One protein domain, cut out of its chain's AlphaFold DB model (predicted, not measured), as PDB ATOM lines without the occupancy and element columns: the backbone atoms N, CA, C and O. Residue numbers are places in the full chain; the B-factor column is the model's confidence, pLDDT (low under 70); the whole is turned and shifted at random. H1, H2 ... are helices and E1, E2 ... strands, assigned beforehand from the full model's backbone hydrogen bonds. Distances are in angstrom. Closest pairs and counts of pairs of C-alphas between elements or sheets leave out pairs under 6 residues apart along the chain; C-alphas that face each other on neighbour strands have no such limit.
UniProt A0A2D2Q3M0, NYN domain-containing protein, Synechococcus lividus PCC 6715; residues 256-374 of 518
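AT A GLANCE: This is residues 256 to 374 of the 518 residues of the protein "NYN domain-containing protein" of Synechococcus lividus PCC 6715 (UniProt A0A2D2Q3M0). A small three-stranded sheet, E2, E1 and E3, lies at one end of a rounded body, and helices that mostly cross one another pack on it: H6 covers E1 and E2, the long H2 crosses H6 and H4, and H3 turns off the end of H2 to the sheet's edge at E2. H1 packs on H4 away from the sheet, and the short H5 packs on H6. The 119 printed residues hold six named helices, then three named strands, in an antiparallel sheet of order E2, E1, E3; the class is mostly helix. The whole is compact, with a radius of gyration of the C-alphas of 13.6 A and spans of 39 by 35 by 22 A.

IN THESE COORDINATES: Begin at C-alpha 340, at (188.286, 247.453, 158.382), where E1 starts; it runs 15.9 A over residues 340 to 345. E2 is residues 353 to 356, 10.2 A, and E3 is residues 364 to 366, ending at (188.282, 240.048, 151.457). H6 is residues 327 to 334, 10.4 A. Find C-alpha 272 at (177.077, 242.954, 173.097); from there H2, residues 272 to 288, runs 24.5 A. H3 is residues 290 to 298, 12.5 A; H4 is residues 303 to 313, 15.6 A; H1 is residues 256 to 263, 10.5 A; H5 is residues 319 to 322.

HOW THE PARTS SIT: Look first at the hairpin of E1 and E2, antiparallel, with N 341 and O 355 2.9 A apart, within hydrogen-bond range. E3 is antiparallel to E1 on staggered residues, with N 365 and O 344 at 2.8 A. Residues 301 to 302 pair with 353 to 354 of E2. H2, H4 and H6 on one face make two layers, helices over a sheet. H6 lies over E2 and E1 at a height over the sheet of 9.3 A, slantwise to the strands, 34 degrees to E1 on the local plane. H3 only grazes the sheet; the closest C-alphas of H3 and E2 are Leu 296 and Gly 355, 5.0 A. H2 touches H4 with residues 279 to 283 alone, at a steep tilt of 63 degrees, opposite ways; the closest C-alphas, Thr 279 and Val 310, are 6.3 A apart. H2 and H3 touch only at the corner, C-alphas 287 and 293 being closest at 4.6 A. H1 touches H4 at a shallow tilt of 27 degrees, the same way, C-alphas 257 and 309 being closest at 5.6 A. H5 and H6 only just touch, with 3 pairs of C-alphas within 8 A, the closest Ile 319 and Tyr 330 at 6.5 A. In H1, H2, H4 and H6 every O i to N i+4 pair is within hydrogen-bond range, in H3 4 of 5; H5 is too short for one.

THE WHOLE: The C-alphas farthest apart, Ala 268 and Gly 347, are 39.8 A from each other. The printed part has no cut and no long link. Its mean pLDDT is 88.6, and no printed residue is under 70.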
ATOM      1  N   ASP A 256     202.553 245.655 171.384       87.25
ATOM      2  CA  ASP A 256     201.568 246.629 170.910       87.25
ATOM      3  C   ASP A 256     200.301 246.545 171.749       87.25
ATOM      4  O   ASP A 256     199.750 247.574 172.133       87.25
ATOM      5  N   ASN A 257     199.889 245.332 172.119       89.81
ATOM      6  CA  ASN A 257     198.754 245.127 173.013       89.81
ATOM      7  C   ASN A 257     199.027 245.660 174.429       89.81
ATOM      8  O   ASN A 257     198.112 246.164 175.078       89.81
ATOM      9  N   GLN A 258     200.278 245.643 174.899       87.44
ATOM     10  CA  GLN A 258     200.663 246.308 176.149       87.44
ATOM     11  C   GLN A 258     200.493 247.829 176.062       87.44
ATOM     12  O   GLN A 258     199.875 248.419 176.952       87.44
ATOM     13  N   ARG A 259     200.974 248.466 174.980       89.62
ATOM     14  CA  ARG A 259     200.762 249.910 174.747       89.62
ATOM     15  C   ARG A 259     199.275 250.241 174.621       89.62
ATOM     16  O   ARG A 259     198.806 251.225 175.187       89.62
ATOM     17  N   LEU A 260     198.523 249.387 173.933       90.69
ATOM     18  CA  LEU A 260     197.080 249.511 173.770       90.69
ATOM     19  C   LEU A 260     196.363 249.473 175.121       90.69
ATOM     20  O   LEU A 260     195.544 250.344 175.397       90.69
ATOM     21  N   CYS A 261     196.690 248.514 175.989       87.19
ATOM     22  CA  CYS A 261     196.097 248.406 177.324       87.19
ATOM     23  C   CYS A 261     196.519 249.533 178.280       87.19
ATOM     24  O   CYS A 261     195.802 249.803 179.241       87.19
ATOM     25  N   GLN A 262     197.649 250.201 178.033       86.56
ATOM     26  CA  GLN A 262     198.019 251.429 178.746       86.56
ATOM     27  C   GLN A 262     197.203 252.636 178.259       86.56
ATOM     28  O   GLN A 262     196.822 253.486 179.062       86.56
ATOM     29  N   ALA A 263     196.913 252.703 176.958       86.50
ATOM     30  CA  ALA A 263     196.175 253.805 176.346       86.50
ATOM     31  C   ALA A 263     194.653 253.706 176.542       86.50
ATOM     32  O   ALA A 263     193.980 254.720 176.728       86.50
ATOM     33  N   LEU A 264     194.094 252.496 176.493       89.00
ATOM     34  CA  LEU A 264     192.658 252.243 176.583       89.00
ATOM     35  C   LEU A 264     192.298 251.622 177.933       89.00
ATOM     36  O   LEU A 264     192.836 250.591 178.328       89.00
ATOM     37  N   ARG A 265     191.300 252.191 178.619       84.06
ATOM     38  CA  ARG A 265     190.749 251.573 179.836       84.06
ATOM     39  C   ARG A 265     189.934 250.332 179.483       84.06
ATOM     40  O   ARG A 265     189.110 250.378 178.569       84.06
ATOM     41  N   GLY A 266     190.128 249.245 180.229       79.31
ATOM     42  CA  GLY A 266     189.269 248.062 180.136       79.31
ATOM     43  C   GLY A 266     187.810 248.403 180.446       79.31
ATOM     44  O   GLY A 266     187.536 249.288 181.256       79.31
ATOM     45  N   SER A 267     186.881 247.704 179.799       80.12
ATOM     46  CA  SER A 267     185.447 247.839 180.034       80.12
ATOM     47  C   SER A 267     184.917 246.575 180.702       80.12
ATOM     48  O   SER A 267     185.211 245.464 180.270       80.12
ATOM     49  N   ALA A 268     184.125 246.750 181.758       73.56
ATOM     50  CA  ALA A 268     183.417 245.661 182.430       73.56
ATOM     51  C   ALA A 268     182.056 245.363 181.775       73.56
ATOM     52  O   ALA A 268     181.211 244.708 182.372       73.56
ATOM     53  N   THR A 269     181.800 245.883 180.569       79.06
ATOM     54  CA  THR A 269     180.545 245.602 179.874       79.06
ATOM     55  C   THR A 269     180.447 244.121 179.519       79.06
ATOM     56  O   THR A 269     181.347 243.541 178.909       79.06
ATOM     57  N   CYS A 270     179.324 243.521 179.891       71.88
ATOM     58  CA  CYS A 270     178.898 242.201 179.448       71.88
ATOM     59  C   CYS A 270     177.894 242.284 178.286       71.88
ATOM     60  O   CYS A 270     177.447 241.250 177.801       71.88
ATOM     61  N   GLN A 271     177.527 243.499 177.857       82.00
ATOM     62  CA  GLN A 271     176.562 243.730 176.786       82.00
ATOM     63  C   GLN A 271     177.246 243.713 175.422       82.00
ATOM     64  O   GLN A 271     178.328 244.278 175.234       82.00
ATOM     65  N   ALA A 272     176.567 243.115 174.448       83.81
ATOM     66  CA  ALA A 272     177.077 242.954 173.097       83.81
ATOM     67  C   ALA A 272     177.408 244.297 172.429       83.81
ATOM     68  O   ALA A 272     178.481 244.453 171.852       83.81
ATOM     69  N   GLU A 273     176.523 245.288 172.532       86.56
ATOM     70  CA  GLU A 273     176.689 246.606 171.917       86.56
ATOM     71  C   GLU A 273     177.902 247.346 172.498       86.56
ATOM     72  O   GLU A 273     178.714 247.898 171.751       86.56
ATOM     73  N   GLY A 274     178.068 247.292 173.823       86.88
ATOM     74  CA  GLY A 274     179.216 247.869 174.521       86.88
ATOM     75  C   GLY A 274     180.532 247.187 174.141       86.88
ATOM     76  O   GLY A 274     181.536 247.862 173.897       86.88
ATOM     77  N   ALA A 275     180.526 245.859 174.022       89.12
ATOM     78  CA  ALA A 275     181.688 245.086 173.599       89.12
ATOM     79  C   ALA A 275     182.087 245.380 172.145       89.12
ATOM     80  O   ALA A 275     183.272 245.554 171.849       89.12
ATOM     81  N   ILE A 276     181.110 245.516 171.241       91.44
ATOM     82  CA  ILE A 276     181.341 245.896 169.841       91.44
ATOM     83  C   ILE A 276     181.933 247.304 169.765       91.44
ATOM     84  O   ILE A 276     182.925 247.510 169.064       91.44
ATOM     85  N   ALA A 277     181.366 248.269 170.495       91.81
ATOM     86  CA  ALA A 277     181.873 249.638 170.533       91.81
ATOM     87  C   ALA A 277     183.321 249.682 171.041       91.81
ATOM     88  O   ALA A 277     184.184 250.285 170.401       91.81
ATOM     89  N   LYS A 278     183.615 248.960 172.127       91.75
ATOM     90  CA  LYS A 278     184.971 248.863 172.674       91.75
ATOM     91  C   LYS A 278     185.932 248.161 171.714       91.75
ATOM     92  O   LYS A 278     187.059 248.603 171.543       91.75
ATOM     93  N   THR A 279     185.482 247.114 171.027       94.12
ATOM     94  CA  THR A 279     186.290 246.440 169.998       94.12
ATOM     95  C   THR A 279     186.607 247.393 168.846       94.12
ATOM     96  O   THR A 279     187.737 247.422 168.376       94.12
ATOM     97  N   ARG A 280     185.663 248.236 168.411       95.12
ATOM     98  CA  ARG A 280     185.932 249.260 167.385       95.12
ATOM     99  C   ARG A 280     186.943 250.306 167.849       95.12
ATOM    100  O   ARG A 280     187.767 250.729 167.046       95.12
ATOM    101  N   GLU A 281     186.921 250.681 169.124       94.50
ATOM    102  CA  GLU A 281     187.939 251.554 169.722       94.50
ATOM    103  C   GLU A 281     189.337 250.915 169.667       94.50
ATOM    104  O   GLU A 281     190.299 251.588 169.305       94.50
ATOM    105  N   VAL A 282     189.439 249.605 169.932       94.25
ATOM    106  CA  VAL A 282     190.679 248.820 169.764       94.25
ATOM    107  C   VAL A 282     191.166 248.858 168.315       94.25
ATOM    108  O   VAL A 282     192.337 249.137 168.068       94.25
ATOM    109  N   LEU A 283     190.275 248.625 167.344       96.12
ATOM    110  CA  LEU A 283     190.643 248.656 165.923       96.12
ATOM    111  C   LEU A 283     191.135 250.040 165.487       96.12
ATOM    112  O   LEU A 283     192.139 250.159 164.787       96.12
ATOM    113  N   GLU A 284     190.455 251.095 165.926       96.06
ATOM    114  CA  GLU A 284     190.853 252.461 165.605       96.06
ATOM    115  C   GLU A 284     192.158 252.860 166.308       96.06
ATOM    116  O   GLU A 284     192.953 253.604 165.736       96.06
ATOM    117  N   TRP A 285     192.440 252.325 167.500       95.94
ATOM    118  CA  TRP A 285     193.751 252.475 168.129       95.94
ATOM    119  C   TRP A 285     194.855 251.848 167.269       95.94
ATOM    120  O   TRP A 285     195.838 252.526 166.977       95.94
ATOM    121  N   TYR A 286     194.664 250.619 166.764       95.31
ATOM    122  CA  TYR A 286     195.631 249.994 165.849       95.31
ATOM    123  C   TYR A 286     195.852 250.812 164.575       95.31
ATOM    124  O   TYR A 286     196.949 250.815 164.026       95.31
ATOM    125  N   ARG A 287     194.827 251.525 164.098       94.81
ATOM    126  CA  ARG A 287     194.942 252.404 162.927       94.81
ATOM    127  C   ARG A 287     195.745 253.681 163.205       94.81
ATOM    128  O   ARG A 287     196.277 254.267 162.264       94.81
ATOM    129  N   ARG A 288     195.810 254.130 164.463       93.69
ATOM    130  CA  ARG A 288     196.527 255.347 164.888       93.69
ATOM    131  C   ARG A 288     197.950 255.071 165.363       93.69
ATOM    132  O   ARG A 288     198.803 255.937 165.198       93.69
ATOM    133  N   ASP A 289     198.206 253.902 165.950       94.12
ATOM    134  CA  ASP A 289     199.553 253.499 166.364       94.12
ATOM    135  C   ASP A 289     200.467 253.351 165.128       94.12
ATOM    136  O   ASP A 289     200.113 252.614 164.204       94.12
ATOM    137  N   PRO A 290     201.635 254.023 165.075       91.00
ATOM    138  CA  PRO A 290     202.483 254.039 163.881       91.00
ATOM    139  C   PRO A 290     202.910 252.650 163.388       91.00
ATOM    140  O   PRO A 290     202.949 252.414 162.180       91.00
ATOM    141  N   HIS A 291     203.206 251.726 164.307       92.00
ATOM    142  CA  HIS A 291     203.664 250.382 163.962       92.00
ATOM    143  C   HIS A 291     202.502 249.515 163.462       92.00
ATOM    144  O   HIS A 291     202.573 248.933 162.377       92.00
ATOM    145  N   CYS A 292     201.387 249.499 164.196       91.44
ATOM    146  CA  CYS A 292     200.207 248.724 163.818       91.44
ATOM    147  C   CYS A 292     199.572 249.229 162.516       91.44
ATOM    148  O   CYS A 292     199.139 248.430 161.685       91.44
ATOM    149  N   ALA A 293     199.562 250.544 162.299       92.25
ATOM    150  CA  ALA A 293     199.026 251.155 161.092       92.25
ATOM    151  C   ALA A 293     199.883 250.857 159.851       92.25
ATOM    152  O   ALA A 293     199.347 250.803 158.741       92.25
ATOM    153  N   ALA A 294     201.198 250.674 160.011       90.19
ATOM    154  CA  ALA A 294     202.070 250.205 158.937       90.19
ATOM    155  C   ALA A 294     201.762 248.740 158.591       90.19
ATOM    156  O   ALA A 294     201.499 248.435 157.426       90.19
ATOM    157  N   MET A 295     201.673 247.863 159.600       90.06
ATOM    158  CA  MET A 295     201.312 246.452 159.401       90.06
ATOM    159  C   MET A 295     199.939 246.294 158.734       90.06
ATOM    160  O   MET A 295     199.810 245.541 157.774       90.06
ATOM    161  N   LEU A 296     198.924 247.048 159.177       92.44
ATOM    162  CA  LEU A 296     197.568 247.026 158.607       92.44
ATOM    163  C   LEU A 296     197.519 247.334 157.102       92.44
ATOM    164  O   LEU A 296     196.629 246.821 156.428       92.44
ATOM    165  N   ARG A 297     198.438 248.170 156.599       88.75
ATOM    166  CA  ARG A 297     198.518 248.571 155.181       88.75
ATOM    167  C   ARG A 297     199.411 247.664 154.337       88.75
ATOM    168  O   ARG A 297     199.247 247.623 153.125       88.75
ATOM    169  N   GLN A 298     200.391 247.001 154.952       86.75
ATOM    170  CA  GLN A 298     201.388 246.206 154.230       86.75
ATOM    171  C   GLN A 298     201.047 244.716 154.216       86.75
ATOM    172  O   GLN A 298     201.022 244.104 153.155       86.75
ATOM    173  N   GLU A 299     200.778 244.123 155.380       86.62
ATOM    174  CA  GLU A 299     200.664 242.663 155.529       86.62
ATOM    175  C   GLU A 299     199.384 242.189 156.231       86.62
ATOM    176  O   GLU A 299     199.029 241.010 156.123       86.62
ATOM    177  N   GLY A 300     198.683 243.090 156.924       89.56
ATOM    178  CA  GLY A 300     197.537 242.804 157.782       89.56
ATOM    179  C   GLY A 300     197.925 242.300 159.178       89.56
ATOM    180  O   GLY A 300     198.945 241.645 159.371       89.56
ATOM    181  N   LEU A 301     197.076 242.573 160.169       90.12
ATOM    182  CA  LEU A 301     197.251 242.089 161.541       90.12
ATOM    183  C   LEU A 301     196.670 240.685 161.702       90.12
ATOM    184  O   LEU A 301     195.557 240.410 161.256       90.12
ATOM    185  N   ALA A 302     197.375 239.803 162.406       88.25
ATOM    186  CA  ALA A 302     196.840 238.490 162.750       88.25
ATOM    187  C   ALA A 302     195.584 238.612 163.633       88.25
ATOM    188  O   ALA A 302     195.549 239.405 164.578       88.25
ATOM    189  N   ILE A 303     194.568 237.782 163.375       88.56
ATOM    190  CA  ILE A 303     193.333 237.777 164.175       88.56
ATOM    191  C   ILE A 303     193.612 237.469 165.653       88.56
ATOM    192  O   ILE A 303     192.971 238.054 166.525       88.56
ATOM    193  N   SER A 304     194.591 236.611 165.947       85.06
ATOM    194  CA  SER A 304     195.004 236.273 167.317       85.06
ATOM    195  C   SER A 304     195.513 237.482 168.108       85.06
ATOM    196  O   SER A 304     195.208 237.596 169.293       85.06
ATOM    197  N   LYS A 305     196.218 238.417 167.454       87.62
ATOM    198  CA  LYS A 305     196.691 239.666 168.075       87.62
ATOM    199  C   LYS A 305     195.512 240.527 168.528       87.62
ATOM    200  O   LYS A 305     195.488 241.004 169.660       87.62
ATOM    201  N   VAL A 306     194.510 240.673 167.660       90.12
ATOM    202  CA  VAL A 306     193.279 241.423 167.959       90.12
ATOM    203  C   VAL A 306     192.470 240.718 169.048       90.12
ATOM    204  O   VAL A 306     191.928 241.371 169.937       90.12
ATOM    205  N   GLN A 307     192.405 239.387 169.003       89.94
ATOM    206  CA  GLN A 307     191.718 238.580 170.007       89.94
ATOM    207  C   GLN A 307     192.309 238.781 171.404       89.94
ATOM    208  O   GLN A 307     191.548 238.994 172.345       89.94
ATOM    209  N   GLU A 308     193.635 238.769 171.539       87.81
ATOM    210  CA  GLU A 308     194.316 239.007 172.814       87.81
ATOM    211  C   GLU A 308     193.990 240.401 173.380       87.81
ATOM    212  O   GLU A 308     193.616 240.518 174.548       87.81
ATOM    213  N   ALA A 309     194.043 241.453 172.555       88.06
ATOM    214  CA  ALA A 309     193.699 242.810 172.991       88.06
ATOM    215  C   ALA A 309     192.241 242.930 173.453       88.06
ATOM    216  O   ALA A 309     191.948 243.556 174.475       88.06
ATOM    217  N   VAL A 310     191.317 242.310 172.714       90.31
ATOM    218  CA  VAL A 310     189.892 242.293 173.062       90.31
ATOM    219  C   VAL A 310     189.665 241.534 174.367       90.31
ATOM    220  O   VAL A 310     188.961 242.044 175.230       90.31
ATOM    221  N   GLN A 311     190.300 240.376 174.564       88.81
ATOM    222  CA  GLN A 311     190.202 239.606 175.811       88.81
ATOM    223  C   GLN A 311     190.781 240.366 177.013       88.81
ATOM    224  O   GLN A 311     190.198 240.339 178.097       88.81
ATOM    225  N   ALA A 312     191.883 241.099 176.828       85.50
ATOM    226  CA  ALA A 312     192.486 241.906 177.886       85.50
ATOM    227  C   ALA A 312     191.599 243.092 178.313       85.50
ATOM    228  O   ALA A 312     191.531 243.439 179.497       85.50
ATOM    229  N   LEU A 313     190.902 243.718 177.358       86.88
ATOM    230  CA  LEU A 313     190.046 244.881 177.612       86.88
ATOM    231  C   LEU A 313     188.591 244.541 177.940       86.88
ATOM    232  O   LEU A 313     187.930 245.362 178.577       86.88
ATOM    233  N   LEU A 314     188.098 243.376 177.522       87.69
ATOM    234  CA  LEU A 314     186.731 242.890 177.725       87.69
ATOM    235  C   LEU A 314     186.737 241.466 178.318       87.69
ATOM    236  O   LEU A 314     186.223 240.536 177.697       87.69
ATOM    237  N   PRO A 315     187.281 241.264 179.532       80.12
ATOM    238  CA  PRO A 315     187.448 239.927 180.111       80.12
ATOM    239  C   PRO A 315     186.122 239.217 180.434       80.12
ATOM    240  O   PRO A 315     186.101 238.005 180.604       80.12
ATOM    241  N   GLN A 316     185.018 239.963 180.541       79.94
ATOM    242  CA  GLN A 316     183.688 239.423 180.849       79.94
ATOM    243  C   GLN A 316     182.836 239.174 179.594       79.94
ATOM    244  O   GLN A 316     181.748 238.603 179.685       79.94
ATOM    245  N   PHE A 317     183.304 239.599 178.418       84.25
ATOM    246  CA  PHE A 317     182.552 239.471 177.179       84.25
ATOM    247  C   PHE A 317     182.831 238.134 176.493       84.25
ATOM    248  O   PHE A 317     183.976 237.748 176.268       84.25
ATOM    249  N   HIS A 318     181.758 237.468 176.079       85.81
ATOM    250  CA  HIS A 318     181.815 236.209 175.354       85.81
ATOM    251  C   HIS A 318     181.144 236.382 173.991       85.81
ATOM    252  O   HIS A 318     179.948 236.657 173.909       85.81
ATOM    253  N   ILE A 319     181.891 236.151 172.905       88.94
ATOM    254  CA  ILE A 319     181.384 236.279 171.523       88.94
ATOM    255  C   ILE A 319     180.174 235.378 171.235       88.94
ATOM    256  O   ILE A 319     179.368 235.671 170.352       88.94
ATOM    257  N   LEU A 320     180.015 234.310 172.019       87.62
ATOM    258  CA  LEU A 320     178.902 233.380 171.912       87.62
ATOM    259  C   LEU A 320     177.550 234.048 172.219       87.62
ATOM    260  O   LEU A 320     176.546 233.645 171.642       87.62
ATOM    261  N   GLN A 321     177.517 235.148 172.985       84.69
ATOM    262  CA  GLN A 321     176.313 235.980 173.172       84.69
ATOM    263  C   GLN A 321     175.755 236.544 171.852       84.69
ATOM    264  O   GLN A 321     174.572 236.861 171.743       84.69
ATOM    265  N   LEU A 322     176.602 236.665 170.825       84.31
ATOM    266  CA  LEU A 322     176.222 237.072 169.468       84.31
ATOM    267  C   LEU A 322     175.948 235.874 168.540       84.31
ATOM    268  O   LEU A 322     175.826 236.046 167.325       84.31
ATOM    269  N   GLY A 323     175.898 234.662 169.098       83.50
ATOM    270  CA  GLY A 323     175.822 233.401 168.366       83.50
ATOM    271  C   GLY A 323     177.114 233.042 167.634       83.50
ATOM    272  O   GLY A 323     177.121 232.123 166.823       83.50
ATOM    273  N   MET A 324     178.219 233.749 167.868       87.06
ATOM    274  CA  MET A 324     179.477 233.527 167.151       87.06
ATOM    275  C   MET A 324     180.345 232.537 167.912       87.06
ATOM    276  O   MET A 324     180.515 232.646 169.122       87.06
ATOM    277  N   VAL A 325     180.897 231.566 167.193       85.25
ATOM    278  CA  VAL A 325     181.686 230.477 167.787       85.25
ATOM    279  C   VAL A 325     183.174 230.702 167.538       85.25
ATOM    280  O   VAL A 325     184.007 230.369 168.380       85.25
ATOM    281  N   LYS A 326     183.528 231.330 166.409       86.44
ATOM    282  CA  LYS A 326     184.911 231.711 166.091       86.44
ATOM    283  C   LYS A 326     185.100 233.217 166.229       86.44
ATOM    284  O   LYS A 326     184.275 234.002 165.772       86.44
ATOM    285  N   PHE A 327     186.247 233.638 166.759       89.94
ATOM    286  CA  PHE A 327     186.566 235.065 166.870       89.94
ATOM    287  C   PHE A 327     186.655 235.765 165.498       89.94
ATOM    288  O   PHE A 327     186.335 236.944 165.382       89.94
ATOM    289  N   SER A 328     186.993 235.040 164.428       89.50
ATOM    290  CA  SER A 328     186.950 235.579 163.063       89.50
ATOM    291  C   SER A 328     185.533 235.942 162.598       89.50
ATOM    292  O   SER A 328     185.376 236.923 161.874       89.50
ATOM    293  N   GLU A 329     184.494 235.214 163.029       90.25
ATOM    294  CA  GLU A 329     183.084 235.560 162.768       90.25
ATOM    295  C   GLU A 329     182.722 236.868 163.475       90.25
ATOM    296  O   GLU A 329     182.156 237.775 162.861       90.25
ATOM    297  N   TYR A 330     183.143 236.997 164.735       92.88
ATOM    298  CA  TYR A 330     182.984 238.221 165.513       92.88
ATOM    299  C   TYR A 330     183.669 239.417 164.861       92.88
ATOM    300  O   TYR A 330     183.039 240.453 164.653       92.88
ATOM    301  N   LEU A 331     184.926 239.269 164.449       92.56
ATOM    302  CA  LEU A 331     185.662 240.357 163.820       92.56
ATOM    303  C   LEU A 331     185.040 240.767 162.475       92.56
ATOM    304  O   LEU A 331     184.889 241.959 162.216       92.56
ATOM    305  N   ARG A 332     184.593 239.803 161.656       92.94
ATOM    306  CA  ARG A 332     183.851 240.059 160.405       92.94
ATOM    307  C   ARG A 332     182.538 240.808 160.643       92.94
ATOM    308  O   ARG A 332     182.149 241.621 159.809       92.94
ATOM    309  N   TYR A 333     181.861 240.554 161.760       93.44
ATOM    310  CA  TYR A 333     180.658 241.290 162.151       93.44
ATOM    311  C   TYR A 333     180.982 242.710 162.641       93.44
ATOM    312  O   TYR A 333     180.364 243.672 162.191       93.44
ATOM    313  N   VAL A 334     181.993 242.874 163.500       93.69
ATOM    314  CA  VAL A 334     182.421 244.188 164.022       93.69
ATOM    315  C   VAL A 334     182.907 245.117 162.903       93.69
ATOM    316  O   VAL A 334     182.622 246.320 162.937       93.69
ATOM    317  N   CYS A 335     183.595 244.554 161.904       93.25
ATOM    318  CA  CYS A 335     184.089 245.258 160.718       93.25
ATOM    319  C   CYS A 335     182.987 245.627 159.709       93.25
ATOM    320  O   CYS A 335     183.251 246.338 158.737       93.25
ATOM    321  N   LYS A 336     181.742 245.168 159.903       91.44
ATOM    322  CA  LYS A 336     180.630 245.545 159.026       91.44
ATOM    323  C   LYS A 336     180.440 247.064 159.064       91.44
ATOM    324  O   LYS A 336     180.329 247.654 160.140       91.44
ATOM    325  N   ASN A 337     180.372 247.670 157.878       88.81
ATOM    326  CA  ASN A 337     180.228 249.115 157.666       88.81
ATOM    327  C   ASN A 337     181.364 249.960 158.276       88.81
ATOM    328  O   ASN A 337     181.137 251.100 158.675       88.81
ATOM    329  N   THR A 338     182.580 249.416 158.363       93.06
ATOM    330  CA  THR A 338     183.778 250.173 158.751       93.06
ATOM    331  C   THR A 338     184.847 250.103 157.657       93.06
ATOM    332  O   THR A 338     184.718 249.361 156.679       93.06
ATOM    333  N   VAL A 339     185.927 250.873 157.825       93.81
ATOM    334  CA  VAL A 339     187.113 250.815 156.951       93.81
ATOM    335  C   VAL A 339     187.893 249.507 157.093       93.81
ATOM    336  O   VAL A 339     188.749 249.210 156.264       93.81
ATOM    337  N   PHE A 340     187.611 248.714 158.127       95.81
ATOM    338  CA  PHE A 340     188.286 247.453 158.382       95.81
ATOM    339  C   PHE A 340     187.621 246.305 157.620       95.81
ATOM    340  O   PHE A 340     186.423 246.312 157.320       95.81
ATOM    341  N   CYS A 341     188.400 245.276 157.317       94.88
ATOM    342  CA  CYS A 341     187.885 244.012 156.814       94.88
ATOM    343  C   CYS A 341     188.792 242.854 157.226       94.88
ATOM    344  O   CYS A 341     189.963 243.045 157.552       94.88
ATOM    345  N   VAL A 342     188.232 241.649 157.214       94.31
ATOM    346  CA  VAL A 342     189.006 240.416 157.358       94.31
ATOM    347  C   VAL A 342     189.297 239.886 155.960       94.31
ATOM    348  O   VAL A 342     188.383 239.802 155.140       94.31
ATOM    349  N   PHE A 343     190.545 239.533 155.684       93.19
ATOM    350  CA  PHE A 343     190.987 239.019 154.392       93.19
ATOM    351  C   PHE A 343     191.929 237.829 154.577       93.19
ATOM    352  O   PHE A 343     192.444 237.600 155.670       93.19
ATOM    353  N   HIS A 344     192.159 237.088 153.502       91.50
ATOM    354  CA  HIS A 344     193.256 236.131 153.394       91.50
ATOM    355  C   HIS A 344     194.015 236.355 152.089       91.50
ATOM    356  O   HIS A 344     193.504 237.012 151.183       91.50
ATOM    357  N   LEU A 345     195.224 235.812 151.970       88.00
ATOM    358  CA  LEU A 345     195.954 235.839 150.703       88.00
ATOM    359  C   LEU A 345     195.517 234.672 149.808       88.00
ATOM    360  O   LEU A 345     195.034 233.630 150.271       88.00
ATOM    361  N   GLN A 346     195.646 234.854 148.499       87.19
ATOM    362  CA  GLN A 346     195.406 233.791 147.532       87.19
ATOM    363  C   GLN A 346     196.346 232.604 147.806       87.19
ATOM    364  O   GLN A 346     197.545 232.776 148.004       87.19
ATOM    365  N   GLY A 347     195.790 231.391 147.843       78.88
ATOM    366  CA  GLY A 347     196.529 230.168 148.188       78.88
ATOM    367  C   GLY A 347     196.556 229.834 149.684       78.88
ATOM    368  O   GLY A 347     196.945 228.727 150.045       78.88
ATOM    369  N   SER A 348     196.077 230.724 150.557       80.81
ATOM    370  CA  SER A 348     196.031 230.492 152.001       80.81
ATOM    371  C   SER A 348     194.654 230.843 152.604       80.81
ATOM    372  O   SER A 348     194.526 231.752 153.410       80.81
ATOM    373  N   PRO A 349     193.570 230.115 152.266       74.44
ATOM    374  CA  PRO A 349     192.197 230.463 152.677       74.44
ATOM    375  C   PRO A 349     191.932 230.334 154.184       74.44
ATOM    376  O   PRO A 349     191.064 231.011 154.729       74.44
ATOM    377  N   ASN A 350     192.696 229.485 154.872       76.00
ATOM    378  CA  ASN A 350     192.655 229.392 156.329       76.00
ATOM    379  C   ASN A 350     193.432 230.525 156.996       76.00
ATOM    380  O   ASN A 350     193.425 230.584 158.223       76.00
ATOM    381  N   GLN A 351     194.099 231.370 156.189       82.12
ATOM    382  CA  GLN A 351     195.006 232.388 156.660       82.12
ATOM    383  C   GLN A 351     194.366 233.769 156.850       82.12
ATOM    384  O   GLN A 351     194.479 234.631 155.978       82.12
ATOM    385  N   LEU A 352     193.625 233.965 157.943       88.00
ATOM    386  CA  LEU A 352     192.803 235.155 158.143       88.00
ATOM    387  C   LEU A 352     193.547 236.272 158.889       88.00
ATOM    388  O   LEU A 352     194.002 236.115 160.026       88.00
ATOM    389  N   LYS A 353     193.531 237.463 158.290       91.81
ATOM    390  CA  LYS A 353     194.106 238.695 158.836       91.81
ATOM    391  C   LYS A 353     193.109 239.849 158.807       91.81
ATOM    392  O   LYS A 353     192.179 239.880 158.004       91.81
ATOM    393  N   LEU A 354     193.310 240.816 159.692       94.75
ATOM    394  CA  LEU A 354     192.632 242.105 159.697       94.75
ATOM    395  C   LEU A 354     193.411 243.092 158.821       94.75
ATOM    396  O   LEU A 354     194.619 243.248 158.986       94.75
ATOM    397  N   GLY A 355     192.720 243.799 157.936       93.69
ATOM    398  CA  GLY A 355     193.300 244.849 157.103       93.69
ATOM    399  C   GLY A 355     192.350 246.019 156.903       93.69
ATOM    400  O   GLY A 355     191.206 246.016 157.373       93.69
ATOM    401  N   LEU A 356     192.829 247.025 156.181       94.69
ATOM    402  CA  LEU A 356     192.031 248.165 155.745       94.69
ATOM    403  C   LEU A 356     191.497 247.904 154.336       94.69
ATOM    404  O   LEU A 356     192.251 247.555 153.435       94.69
ATOM    405  N   ARG A 357     190.196 248.113 154.134       91.75
ATOM    406  CA  ARG A 357     189.493 247.834 152.871       91.75
ATOM    407  C   ARG A 357     190.042 248.646 151.690       91.75
ATOM    408  O   ARG A 357     189.968 248.194 150.557       91.75
ATOM    409  N   GLU A 358     190.600 249.819 151.972       90.38
ATOM    410  CA  GLU A 358     191.214 250.738 151.002       90.38
ATOM    411  C   GLU A 358     192.691 250.435 150.688       90.38
ATOM    412  O   GLU A 358     193.231 250.973 149.730       90.38
ATOM    413  N   SER A 359     193.362 249.602 151.492       90.12
ATOM    414  CA  SER A 359     194.809 249.343 151.385       90.12
ATOM    415  C   SER A 359     195.142 247.877 151.654       90.12
ATOM    416  O   SER A 359     195.978 247.542 152.489       90.12
ATOM    417  N   LEU A 360     194.452 246.986 150.942       91.25
ATOM    418  CA  LEU A 360     194.740 245.558 150.993       91.25
ATOM    419  C   LEU A 360     195.996 245.207 150.178       91.25
ATOM    420  O   LEU A 360     196.210 245.790 149.110       91.25
ATOM    421  N   PRO A 361     196.805 244.232 150.633       88.69
ATOM    422  CA  PRO A 361     197.972 243.788 149.887       88.69
ATOM    423  C   PRO A 361     197.589 243.100 148.565       88.69
ATOM    424  O   PRO A 361     196.479 242.573 148.432       88.69
ATOM    425  N   PRO A 362     198.506 243.049 147.580       87.06
ATOM    426  CA  PRO A 362     198.272 242.340 146.326       87.06
ATOM    427  C   PRO A 362     197.906 240.868 146.569       87.06
ATOM    428  O   PRO A 362     198.555 240.181 147.355       87.06
ATOM    429  N   GLY A 363     196.862 240.376 145.899       87.44
ATOM    430  CA  GLY A 363     196.384 238.996 146.068       87.44
ATOM    431  C   GLY A 363     195.553 238.751 147.335       87.44
ATOM    432  O   GLY A 363     195.227 237.601 147.632       87.44
ATOM    433  N   ALA A 364     195.193 239.800 148.080       89.62
ATOM    434  CA  ALA A 364     194.246 239.704 149.184       89.62
ATOM    435  C   ALA A 364     192.807 239.496 148.692       89.62
ATOM    436  O   ALA A 364     192.309 240.215 147.826       89.62
ATOM    437  N   ILE A 365     192.111 238.550 149.317       91.12
ATOM    438  CA  ILE A 365     190.697 238.260 149.102       91.12
ATOM    439  C   ILE A 365     189.952 238.607 150.391       91.12
ATOM    440  O   ILE A 365     190.148 237.979 151.435       91.12
ATOM    441  N   ALA A 366     189.106 239.636 150.328       91.75
ATOM    442  CA  ALA A 366     188.282 240.048 151.457       91.75
ATOM    443  C   ALA A 366     187.174 239.018 151.719       91.75
ATOM    444  O   ALA A 366     186.402 238.662 150.829       91.75
ATOM    445  N   VAL A 367     187.067 238.570 152.967       90.94
ATOM    446  CA  VAL A 367     186.041 237.622 153.395       90.94
ATOM    447  C   VAL A 367     184.727 238.368 153.616       90.94
ATOM    448  O   VAL A 367     184.702 239.448 154.209       90.94
ATOM    449  N   ALA A 368     183.615 237.782 153.163       89.06
ATOM    450  CA  ALA A 368     182.277 238.339 153.354       89.06
ATOM    451  C   ALA A 368     181.994 238.636 154.836       89.06
ATOM    452  O   ALA A 368     182.475 237.924 155.716       89.06
ATOM    453  N   ASN A 369     181.182 239.643 155.149       89.56
ATOM    454  CA  ASN A 369     180.815 239.916 156.542       89.56
ATOM    455  C   ASN A 369     179.996 238.748 157.126       89.56
ATOM    456  O   ASN A 369     179.360 237.997 156.389       89.56
ATOM    457  N   PHE A 370     180.046 238.571 158.444       86.25
ATOM    458  CA  PHE A 370     179.234 237.569 159.138       86.25
ATOM    459  C   PHE A 370     177.949 238.223 159.654       86.25
ATOM    460  O   PHE A 370     177.969 239.400 160.015       86.25
ATOM    461  N   GLU A 371     176.842 237.484 159.687       83.44
ATOM    462  CA  GLU A 371     175.570 237.964 160.233       83.44
ATOM    463  C   GLU A 371     175.322 237.385 161.624       83.44
ATOM    464  O   GLU A 371     175.728 236.264 161.931       83.44
ATOM    465  N   LYS A 372     174.669 238.162 162.494       81.81
ATOM    466  CA  LYS A 372     174.314 237.691 163.833       81.81
ATOM    467  C   LYS A 372     173.356 236.507 163.694       81.81
ATOM    468  O   LYS A 372     172.383 236.587 162.949       81.81
ATOM    469  N   ARG A 373     173.608 235.441 164.452       84.44
ATOM    470  CA  ARG A 373     172.700 234.294 164.568       84.44
ATOM    471  C   ARG A 373     172.245 234.126 166.016       84.44
ATOM    472  O   ARG A 373     172.953 234.577 166.918       84.44
ATOM    473  N   PRO A 374     171.080 233.509 166.266       86.06
ATOM    474  CA  PRO A 374     170.660 233.201 167.624       86.06
ATOM    475  C   PRO A 374     171.700 232.330 168.336       86.06
ATOM    476  O   PRO A 374     172.290 231.428 167.730       86.06
TER     477      PRO A 374